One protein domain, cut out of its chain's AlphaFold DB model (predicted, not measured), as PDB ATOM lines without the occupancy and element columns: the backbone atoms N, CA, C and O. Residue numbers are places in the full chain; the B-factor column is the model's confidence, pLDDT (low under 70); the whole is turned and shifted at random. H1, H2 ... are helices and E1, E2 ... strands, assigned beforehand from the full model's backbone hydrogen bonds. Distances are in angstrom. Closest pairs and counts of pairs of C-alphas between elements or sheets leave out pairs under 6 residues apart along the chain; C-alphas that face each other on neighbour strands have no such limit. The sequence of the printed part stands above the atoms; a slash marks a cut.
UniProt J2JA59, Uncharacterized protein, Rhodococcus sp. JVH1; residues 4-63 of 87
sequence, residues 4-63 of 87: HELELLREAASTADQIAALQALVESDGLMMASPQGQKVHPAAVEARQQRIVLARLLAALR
ATOM      1  N   HIS A   4     -16.545  32.970  -6.537       90.12
ATOM      2  CA  HIS A   4     -15.340  32.480  -7.204       90.12
ATOM      3  C   HIS A   4     -15.326  32.803  -8.706       90.12
ATOM      4  O   HIS A   4     -14.304  33.232  -9.232       90.12
ATOM      5  N   GLU A   5     -16.463  32.650  -9.392       91.56
ATOM      6  CA  GLU A   5     -16.591  33.018 -10.809       91.56
ATOM      7  C   GLU A   5     -16.426  34.527 -11.021       91.56
ATOM      8  O   GLU A   5     -15.813  34.943 -11.999       91.56
ATOM      9  N   LEU A   6     -16.935  35.360 -10.109       95.00
ATOM     10  CA  LEU A   6     -16.743  36.811 -10.191       95.00
ATOM     11  C   LEU A   6     -15.269  37.201 -10.052       95.00
ATOM     12  O   LEU A   6     -14.793  38.060 -10.791       95.00
ATOM     13  N   GLU A   7     -14.536  36.542  -9.156       95.56
ATOM     14  CA  GLU A   7     -13.105  36.791  -8.975       95.56
ATOM     15  C   GLU A   7     -12.288  36.358 -10.201       95.56
ATOM     16  O   GLU A   7     -11.433  37.105 -10.675       95.56
ATOM     17  N   LEU A   8     -12.605  35.196 -10.784       94.69
ATOM     18  CA  LEU A   8     -11.988  34.748 -12.036       94.69
ATOM     19  C   LEU A   8     -12.281  35.704 -13.200       94.69
ATOM     20  O   LEU A   8     -11.393  35.969 -14.008       94.69
ATOM     21  N   LEU A   9     -13.505  36.234 -13.286       95.38
ATOM     22  CA  LEU A   9     -13.876  37.208 -14.312       95.38
ATOM     23  C   LEU A   9     -13.115  38.527 -14.135       95.38
ATOM     24  O   LEU A   9     -12.600  39.069 -15.112       95.38
ATOM     25  N   ARG A  10     -13.008  39.021 -12.897       97.62
ATOM     26  CA  ARG A  10     -12.243  40.229 -12.561       97.62
ATOM     27  C   ARG A  10     -10.779  40.083 -12.977       97.62
ATOM     28  O   ARG A  10     -10.217  40.988 -13.590       97.62
ATOM     29  N   GLU A  11     -10.178  38.933 -12.686       97.94
ATOM     30  CA  GLU A  11      -8.790  38.660 -13.050       97.94
ATOM     31  C   GLU A  11      -8.609  38.515 -14.570       97.94
ATOM     32  O   GLU A  11      -7.632  39.011 -15.132       97.94
ATOM     33  N   ALA A  12      -9.579  37.909 -15.265       97.62
ATOM     34  CA  ALA A  12      -9.571  37.809 -16.723       97.62
ATOM     35  C   ALA A  12      -9.643  39.193 -17.391       97.62
ATOM     36  O   ALA A  12      -8.884  39.454 -18.324       97.62
ATOM     37  N   ALA A  13     -10.500  40.088 -16.890       98.12
ATOM     38  CA  ALA A  13     -10.604  41.465 -17.376       98.12
ATOM     39  C   ALA A  13      -9.292  42.240 -17.168       98.12
ATOM     40  O   ALA A  13      -8.742  42.779 -18.123       98.12
ATOM     41  N   SER A  14      -8.723  42.184 -15.958       98.44
ATOM     42  CA  SER A  14      -7.411  42.781 -15.658       98.44
ATOM     43  C   SER A  14      -6.307  42.253 -16.586       98.44
ATOM     44  O   SER A  14      -5.495  43.016 -17.107       98.44
ATOM     45  N   THR A  15      -6.296  40.943 -16.852       98.62
ATOM     46  CA  THR A  15      -5.341  40.321 -17.783       98.62
ATOM     47  C   THR A  15      -5.530  40.840 -19.213       98.62
ATOM     48  O   THR A  15      -4.550  41.089 -19.917       98.62
ATOM     49  N   ALA A  16      -6.776  41.016 -19.660       98.56
ATOM     50  CA  ALA A  16      -7.077  41.570 -20.979       98.56
ATOM     51  C   ALA A  16      -6.586  43.022 -21.116       98.56
ATOM     52  O   ALA A  16      -5.951  43.353 -22.119       98.56
ATOM     53  N   ASP A  17      -6.784  43.849 -20.088       98.75
ATOM     54  CA  ASP A  17      -6.293  45.232 -20.061       98.75
ATOM     55  C   ASP A  17      -4.759  45.292 -20.114       98.75
ATOM     56  O   ASP A  17      -4.178  46.086 -20.858       98.75
ATOM     57  N   GLN A  18      -4.074  44.397 -19.392       98.69
ATOM     58  CA  GLN A  18      -2.614  44.279 -19.456       98.69
ATOM     59  C   GLN A  18      -2.126  43.889 -20.856       98.69
ATOM     60  O   GLN A  18      -1.137  44.441 -21.342       98.69
ATOM     61  N   ILE A  19      -2.816  42.961 -21.532       98.75
ATOM     62  CA  ILE A  19      -2.501  42.594 -22.921       98.75
ATOM     63  C   ILE A  19      -2.642  43.814 -23.834       98.75
ATOM     64  O   ILE A  19      -1.742  44.055 -24.636       98.75
ATOM     65  N   ALA A  20      -3.718  44.594 -23.691       98.75
ATOM     66  CA  ALA A  20      -3.938  45.796 -24.490       98.75
ATOM     67  C   ALA A  20      -2.817  46.830 -24.283       98.75
ATOM     68  O   ALA A  20      -2.267  47.343 -25.257       98.75
ATOM     69  N   ALA A  21      -2.404  47.068 -23.035       98.69
ATOM     70  CA  ALA A  21      -1.294  47.967 -22.725       98.69
ATOM     71  C   ALA A  21       0.036  47.492 -23.342       98.69
ATOM     72  O   ALA A  21       0.765  48.280 -23.942       98.69
ATOM     73  N   LEU A  22       0.345  46.193 -23.253       98.62
ATOM     74  CA  LEU A  22       1.551  45.617 -23.859       98.62
ATOM     75  C   LEU A  22       1.520  45.692 -25.389       98.62
ATOM     76  O   LEU A  22       2.553  45.927 -26.012       98.62
ATOM     77  N   GLN A  23       0.352  45.493 -26.001       98.31
ATOM     78  CA  GLN A  23       0.184  45.625 -27.446       98.31
ATOM     79  C   GLN A  23       0.376  47.066 -27.911       98.31
ATOM     80  O   GLN A  23       1.055  47.263 -28.913       98.31
ATOM     81  N   ALA A  24      -0.134  48.048 -27.164       98.50
ATOM     82  CA  ALA A  24       0.064  49.460 -27.473       98.50
ATOM     83  C   ALA A  24       1.554  49.847 -27.490       98.50
ATOM     84  O   ALA A  24       1.981  50.566 -28.387       98.50
ATOM     85  N   LEU A  25       2.363  49.306 -26.566       98.19
ATOM     86  CA  LEU A  25       3.824  49.495 -26.577       98.19
ATOM     87  C   LEU A  25       4.479  48.893 -27.829       98.19
ATOM     88  O   LEU A  25       5.351  49.493 -28.442       98.19
ATOM     89  N   VAL A  26       4.057  47.692 -28.232       97.94
ATOM     90  CA  VAL A  26       4.594  47.048 -29.444       97.94
ATOM     91  C   VAL A  26       4.174  47.802 -30.706       97.94
ATOM     92  O   VAL A  26       4.927  47.840 -31.675       97.94
ATOM     93  N   GLU A  27       2.977  48.381 -30.713       97.81
ATOM     94  CA  GLU A  27       2.481  49.189 -31.823       97.81
ATOM     95  C   GLU A  27       3.221  50.528 -31.932       97.81
ATOM     96  O   GLU A  27       3.538  50.944 -33.045       97.81
ATOM     97  N   SER A  28       3.572  51.159 -30.804       97.38
ATOM     98  CA  SER A  28       4.372  52.390 -30.802       97.38
ATOM     99  C   SER A  28       5.833  52.157 -31.184       97.38
ATOM    100  O   SER A  28       6.394  52.929 -31.961       97.38
ATOM    101  N   ASP A  29       6.447  51.096 -30.656       95.69
ATOM    102  CA  ASP A  29       7.900  50.892 -30.725       95.69
ATOM    103  C   ASP A  29       8.311  49.962 -31.879       95.69
ATOM    104  O   ASP A  29       9.477  49.912 -32.280       95.69
ATOM    105  N   GLY A  30       7.348  49.220 -32.427       96.44
ATOM    106  CA  GLY A  30       7.559  48.169 -33.412       96.44
ATOM    107  C   GLY A  30       7.872  46.804 -32.787       96.44
ATOM    108  O   GLY A  30       8.348  46.665 -31.660       96.44
ATOM    109  N   LEU A  31       7.631  45.739 -33.562       96.75
ATOM    110  CA  LEU A  31       7.821  44.353 -33.109       96.75
ATOM    111  C   LEU A  31       9.292  43.987 -32.847       96.75
ATOM    112  O   LEU A  31       9.575  43.092 -32.047       96.75
ATOM    113  N   MET A  32      10.217  44.659 -33.531       97.69
ATOM    114  CA  MET A  32      11.655  44.426 -33.438       97.69
ATOM    115  C   MET A  32      12.330  45.663 -32.852       97.69
ATOM    116  O   MET A  32      12.178  46.759 -33.379       97.69
ATOM    117  N   MET A  33      13.123  45.471 -31.803       93.56
ATOM    118  CA  MET A  33      13.916  46.521 -31.169       93.56
ATOM    119  C   MET A  33      15.403  46.315 -31.436       93.56
ATOM    120  O   MET A  33      15.904  45.185 -31.440       93.56
ATOM    121  N   ALA A  34      16.131  47.419 -31.585       92.69
ATOM    122  CA  ALA A  34      17.585  47.388 -31.596       92.69
ATOM    123  C   ALA A  34      18.132  47.016 -30.208       92.69
ATOM    124  O   ALA A  34      17.637  47.459 -29.170       92.69
ATOM    125  N   SER A  35      19.183  46.204 -30.188       90.75
ATOM    126  CA  SER A  35      19.964  45.895 -28.996       90.75
ATOM    127  C   SER A  35      21.452  45.847 -29.347       90.75
ATOM    128  O   SER A  35      21.787  45.708 -30.527       90.75
ATOM    129  N   PRO A  36      22.359  45.903 -28.357       93.12
ATOM    130  CA  PRO A  36      23.795  45.771 -28.612       93.12
ATOM    131  C   PRO A  36      24.187  44.470 -29.339       93.12
ATOM    132  O   PRO A  36      25.231  44.422 -29.977       93.12
ATOM    133  N   GLN A  37      23.354  43.424 -29.272       93.88
ATOM    134  CA  GLN A  37      23.562  42.124 -29.924       93.88
ATOM    135  C   GLN A  37      22.800  41.975 -31.258       93.88
ATOM    136  O   GLN A  37      22.711  40.873 -31.794       93.88
ATOM    137  N   GLY A  38      22.234  43.060 -31.800       94.31
ATOM    138  CA  GLY A  38      21.426  43.059 -33.023       94.31
ATOM    139  C   GLY A  38      19.936  43.287 -32.760       94.31
ATOM    140  O   GLY A  38      19.545  43.763 -31.690       94.31
ATOM    141  N   GLN A  39      19.089  42.976 -33.745       95.94
ATOM    142  CA  GLN A  39      17.640  43.099 -33.581       95.94
ATOM    143  C   GLN A  39      17.079  41.951 -32.741       95.94
ATOM    144  O   GLN A  39      17.370  40.782 -32.987       95.94
ATOM    145  N   LYS A  40      16.229  42.292 -31.775       96.00
ATOM    146  CA  LYS A  40      15.502  41.329 -30.945       96.00
ATOM    147  C   LYS A  40      14.014  41.645 -30.936       96.00
ATOM    148  O   LYS A  40      13.617  42.786 -31.150       96.00
ATOM    149  N   VAL A  41      13.199  40.639 -30.641       96.94
ATOM    150  CA  VAL A  41      11.760  40.835 -30.439       96.94
ATOM    151  C   VAL A  41      11.535  41.763 -29.247       96.94
ATOM    152  O   VAL A  41      12.206  41.640 -28.218       96.94
ATOM    153  N   HIS A  42      10.579  42.675 -29.388       97.06
ATOM    154  CA  HIS A  42      10.167  43.586 -28.333       97.06
ATOM    155  C   HIS A  42       9.746  42.803 -27.070       97.06
ATOM    156  O   HIS A  42       8.867  41.940 -27.165       97.06
ATOM    157  N   PRO A  43      10.299  43.086 -25.871       96.88
ATOM    158  CA  PRO A  43       9.955  42.361 -24.644       96.88
ATOM    159  C   PRO A  43       8.450  42.338 -24.351       96.88
ATOM    160  O   PRO A  43       7.900  41.280 -24.064       96.88
ATOM    161  N   ALA A  44       7.749  43.460 -24.547       97.88
ATOM    162  CA  ALA A  44       6.288  43.512 -24.409       97.88
ATOM    163  C   ALA A  44       5.532  42.535 -25.334       97.88
ATOM    164  O   ALA A  44       4.492  42.016 -24.939       97.88
ATOM    165  N   ALA A  45       6.057  42.201 -26.522       97.81
ATOM    166  CA  ALA A  45       5.444  41.195 -27.393       97.81
ATOM    167  C   ALA A  45       5.585  39.775 -26.816       97.81
ATOM    168  O   ALA A  45       4.686  38.942 -26.967       97.81
ATOM    169  N   VAL A  46       6.706  39.498 -26.141       97.56
ATOM    170  CA  VAL A  46       6.930  38.234 -25.429       97.56
ATOM    171  C   VAL A  46       5.990  38.137 -24.231       97.56
ATOM    172  O   VAL A  46       5.326  37.111 -24.079       97.56
ATOM    173  N   GLU A  47       5.847  39.206 -23.449       98.31
ATOM    174  CA  GLU A  47       4.946  39.191 -22.293       98.31
ATOM    175  C   GLU A  47       3.472  39.156 -22.682       98.31
ATOM    176  O   GLU A  47       2.710  38.384 -22.102       98.31
ATOM    177  N   ALA A  48       3.066  39.856 -23.744       98.19
ATOM    178  CA  ALA A  48       1.706  39.754 -24.267       98.19
ATOM    179  C   ALA A  48       1.365  38.306 -24.667       98.19
ATOM    180  O   ALA A  48       0.243  37.843 -24.454       98.19
ATOM    181  N   ARG A  49       2.334  37.549 -25.206       97.50
ATOM    182  CA  ARG A  49       2.144  36.120 -25.501       97.50
ATOM    183  C   ARG A  49       1.906  35.307 -24.228       97.50
ATOM    184  O   ARG A  49       1.028  34.448 -24.240       97.50
ATOM    185  N   GLN A  50       2.654  35.559 -23.155       98.06
ATOM    186  CA  GLN A  50       2.463  34.856 -21.882       98.06
ATOM    187  C   GLN A  50       1.108  35.196 -21.248       98.06
ATOM    188  O   GLN A  50       0.376  34.288 -20.849       98.06
ATOM    189  N   GLN A  51       0.724  36.473 -21.248       98.44
ATOM    190  CA  GLN A  51      -0.564  36.927 -20.721       98.44
ATOM    191  C   GLN A  51      -1.750  36.306 -21.471       98.44
ATOM    192  O   GLN A  51      -2.718  35.874 -20.850       98.44
ATOM    193  N   ARG A  52      -1.658  36.124 -22.796       98.25
ATOM    194  CA  ARG A  52      -2.694  35.407 -23.570       98.25
ATOM    195  C   ARG A  52      -2.889  33.957 -23.110       98.25
ATOM    196  O   ARG A  52      -4.011  33.458 -23.142       98.25
ATOM    197  N   ILE A  53      -1.828  33.281 -22.659       97.12
ATOM    198  CA  ILE A  53      -1.928  31.921 -22.102       97.12
ATOM    199  C   ILE A  53      -2.655  31.951 -20.751       97.12
ATOM    200  O   ILE A  53      -3.481  31.077 -20.481       97.12
ATOM    201  N   VAL A  54      -2.367  32.948 -19.910       96.75
ATOM    202  CA  VAL A  54      -3.056  33.152 -18.625       96.75
ATOM    203  C   VAL A  54      -4.539  33.439 -18.854       96.75
ATOM    204  O   VAL A  54      -5.381  32.759 -18.272       96.75
ATOM    205  N   LEU A  55      -4.866  34.347 -19.775       97.25
ATOM    206  CA  LEU A  55      -6.246  34.670 -20.127       97.25
ATOM    207  C   LEU A  55      -7.011  33.428 -20.605       97.25
ATOM    208  O   LEU A  55      -8.099  33.149 -20.110       97.25
ATOM    209  N   ALA A  56      -6.420  32.623 -21.494       94.25
ATOM    210  CA  ALA A  56      -7.036  31.377 -21.951       94.25
ATOM    211  C   ALA A  56      -7.322  30.398 -20.794       94.25
ATOM    212  O   ALA A  56      -8.354  29.728 -20.788       94.25
ATOM    213  N   ARG A  57      -6.436  30.331 -19.789       93.88
ATOM    214  CA  ARG A  57      -6.631  29.512 -18.578       93.88
ATOM    215  C   ARG A  57      -7.771  30.032 -17.708       93.88
ATOM    216  O   ARG A  57      -8.588  29.227 -17.269       93.88
ATOM    217  N   LEU A  58      -7.837  31.345 -17.483       94.75
ATOM    218  CA  LEU A  58      -8.900  31.983 -16.698       94.75
ATOM    219  C   LEU A  58     -10.270  31.798 -17.365       94.75
ATOM    220  O   LEU A  58     -11.224  31.379 -16.712       94.75
ATOM    221  N   LEU A  59     -10.353  32.000 -18.683       92.12
ATOM    222  CA  LEU A  59     -11.584  31.795 -19.452       92.12
ATOM    223  C   LEU A  59     -12.024  30.323 -19.471       92.12
ATOM    224  O   LEU A  59     -13.210  30.030 -19.322       92.12
ATOM    225  N   ALA A  60     -11.084  29.379 -19.594       89.12
ATOM    226  CA  ALA A  60     -11.395  27.954 -19.489       89.12
ATOM    227  C   ALA A  60     -11.908  27.576 -18.086       89.12
ATOM    228  O   ALA A  60     -12.817  26.752 -17.969       89.12
ATOM    229  N   ALA A  61     -11.356  28.188 -17.031       89.19
ATOM    230  CA  ALA A  61     -11.791  27.977 -15.650       89.19
ATOM    231  C   ALA A  61     -13.201  28.528 -15.382       89.19
ATOM    232  O   ALA A  61     -13.964  27.892 -14.659       89.19
ATOM    233  N   LEU A  62     -13.573  29.643 -16.023       88.88
ATOM    234  CA  LEU A  62     -14.928  30.205 -15.974       88.88
ATOM    235  C   LEU A  62     -15.984  29.321 -16.648       88.88
ATOM    236  O   LEU A  62     -17.173  29.560 -16.457       88.88
ATOM    237  N   ARG A  63     -15.570  28.312 -17.433       76.19
ATOM    238  CA  ARG A  63     -16.466  27.414 -18.180       76.19
ATOM    239  C   ARG A  63     -17.545  28.174 -18.958       76.19
ATOM    240  O   ARG A  63     -18.671  27.691 -19.035       76.19
TER     241      ARG A  63
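Overview. This is residues 4 to 63 of the 87 residues of an uncharacterized protein of Rhodococcus sp. JVH1 (UniProt J2JA59). Two long helices, H1 and H2, lie side by side as a rod, and a small hairpin of two strands, E1 and E2, caps one end and joins them. The printed part has 60 residues in the order H1, E1, E2, H2, and its two-stranded sheet is antiparallel. It is mostly helix and loose, with a radius of gyration of the C-alphas of 14.3 A and spans of 46 by 17 by 13 A.

Along the chain. H1, residues 4 to 29, begins at C-alpha 4 (-15.340, 32.480, -7.204) and is 37.8 A long. E1 is residues 32 to 35, 9.5 A, and E2 residues 38 to 41, 10.2 A. H2, residues 43 to 61, measures 27.6 A and ends at C-alpha 61 (-11.791, 27.977, -15.650).

Arrangement. H1 and H2 touch at a shallow tilt of 21 degrees, opposite ways; their closest C-alphas, of Leu 22 and Ala 44, are 5.2 A apart. In both helices every O i to N i+4 pair is within hydrogen-bond range. E1 and E2 form an antiparallel hairpin, with N 33 and O 40 within hydrogen-bond range at 2.8 A. H1 and E2 are apart, as are E1 and H2.

Size, cuts and confidence. The C-alphas of His 4 and Pro 36, the two farthest apart, are 46.5 A apart. The printed part has no cut, its three links are tight, and no printed residue is under 70 in pLDDT.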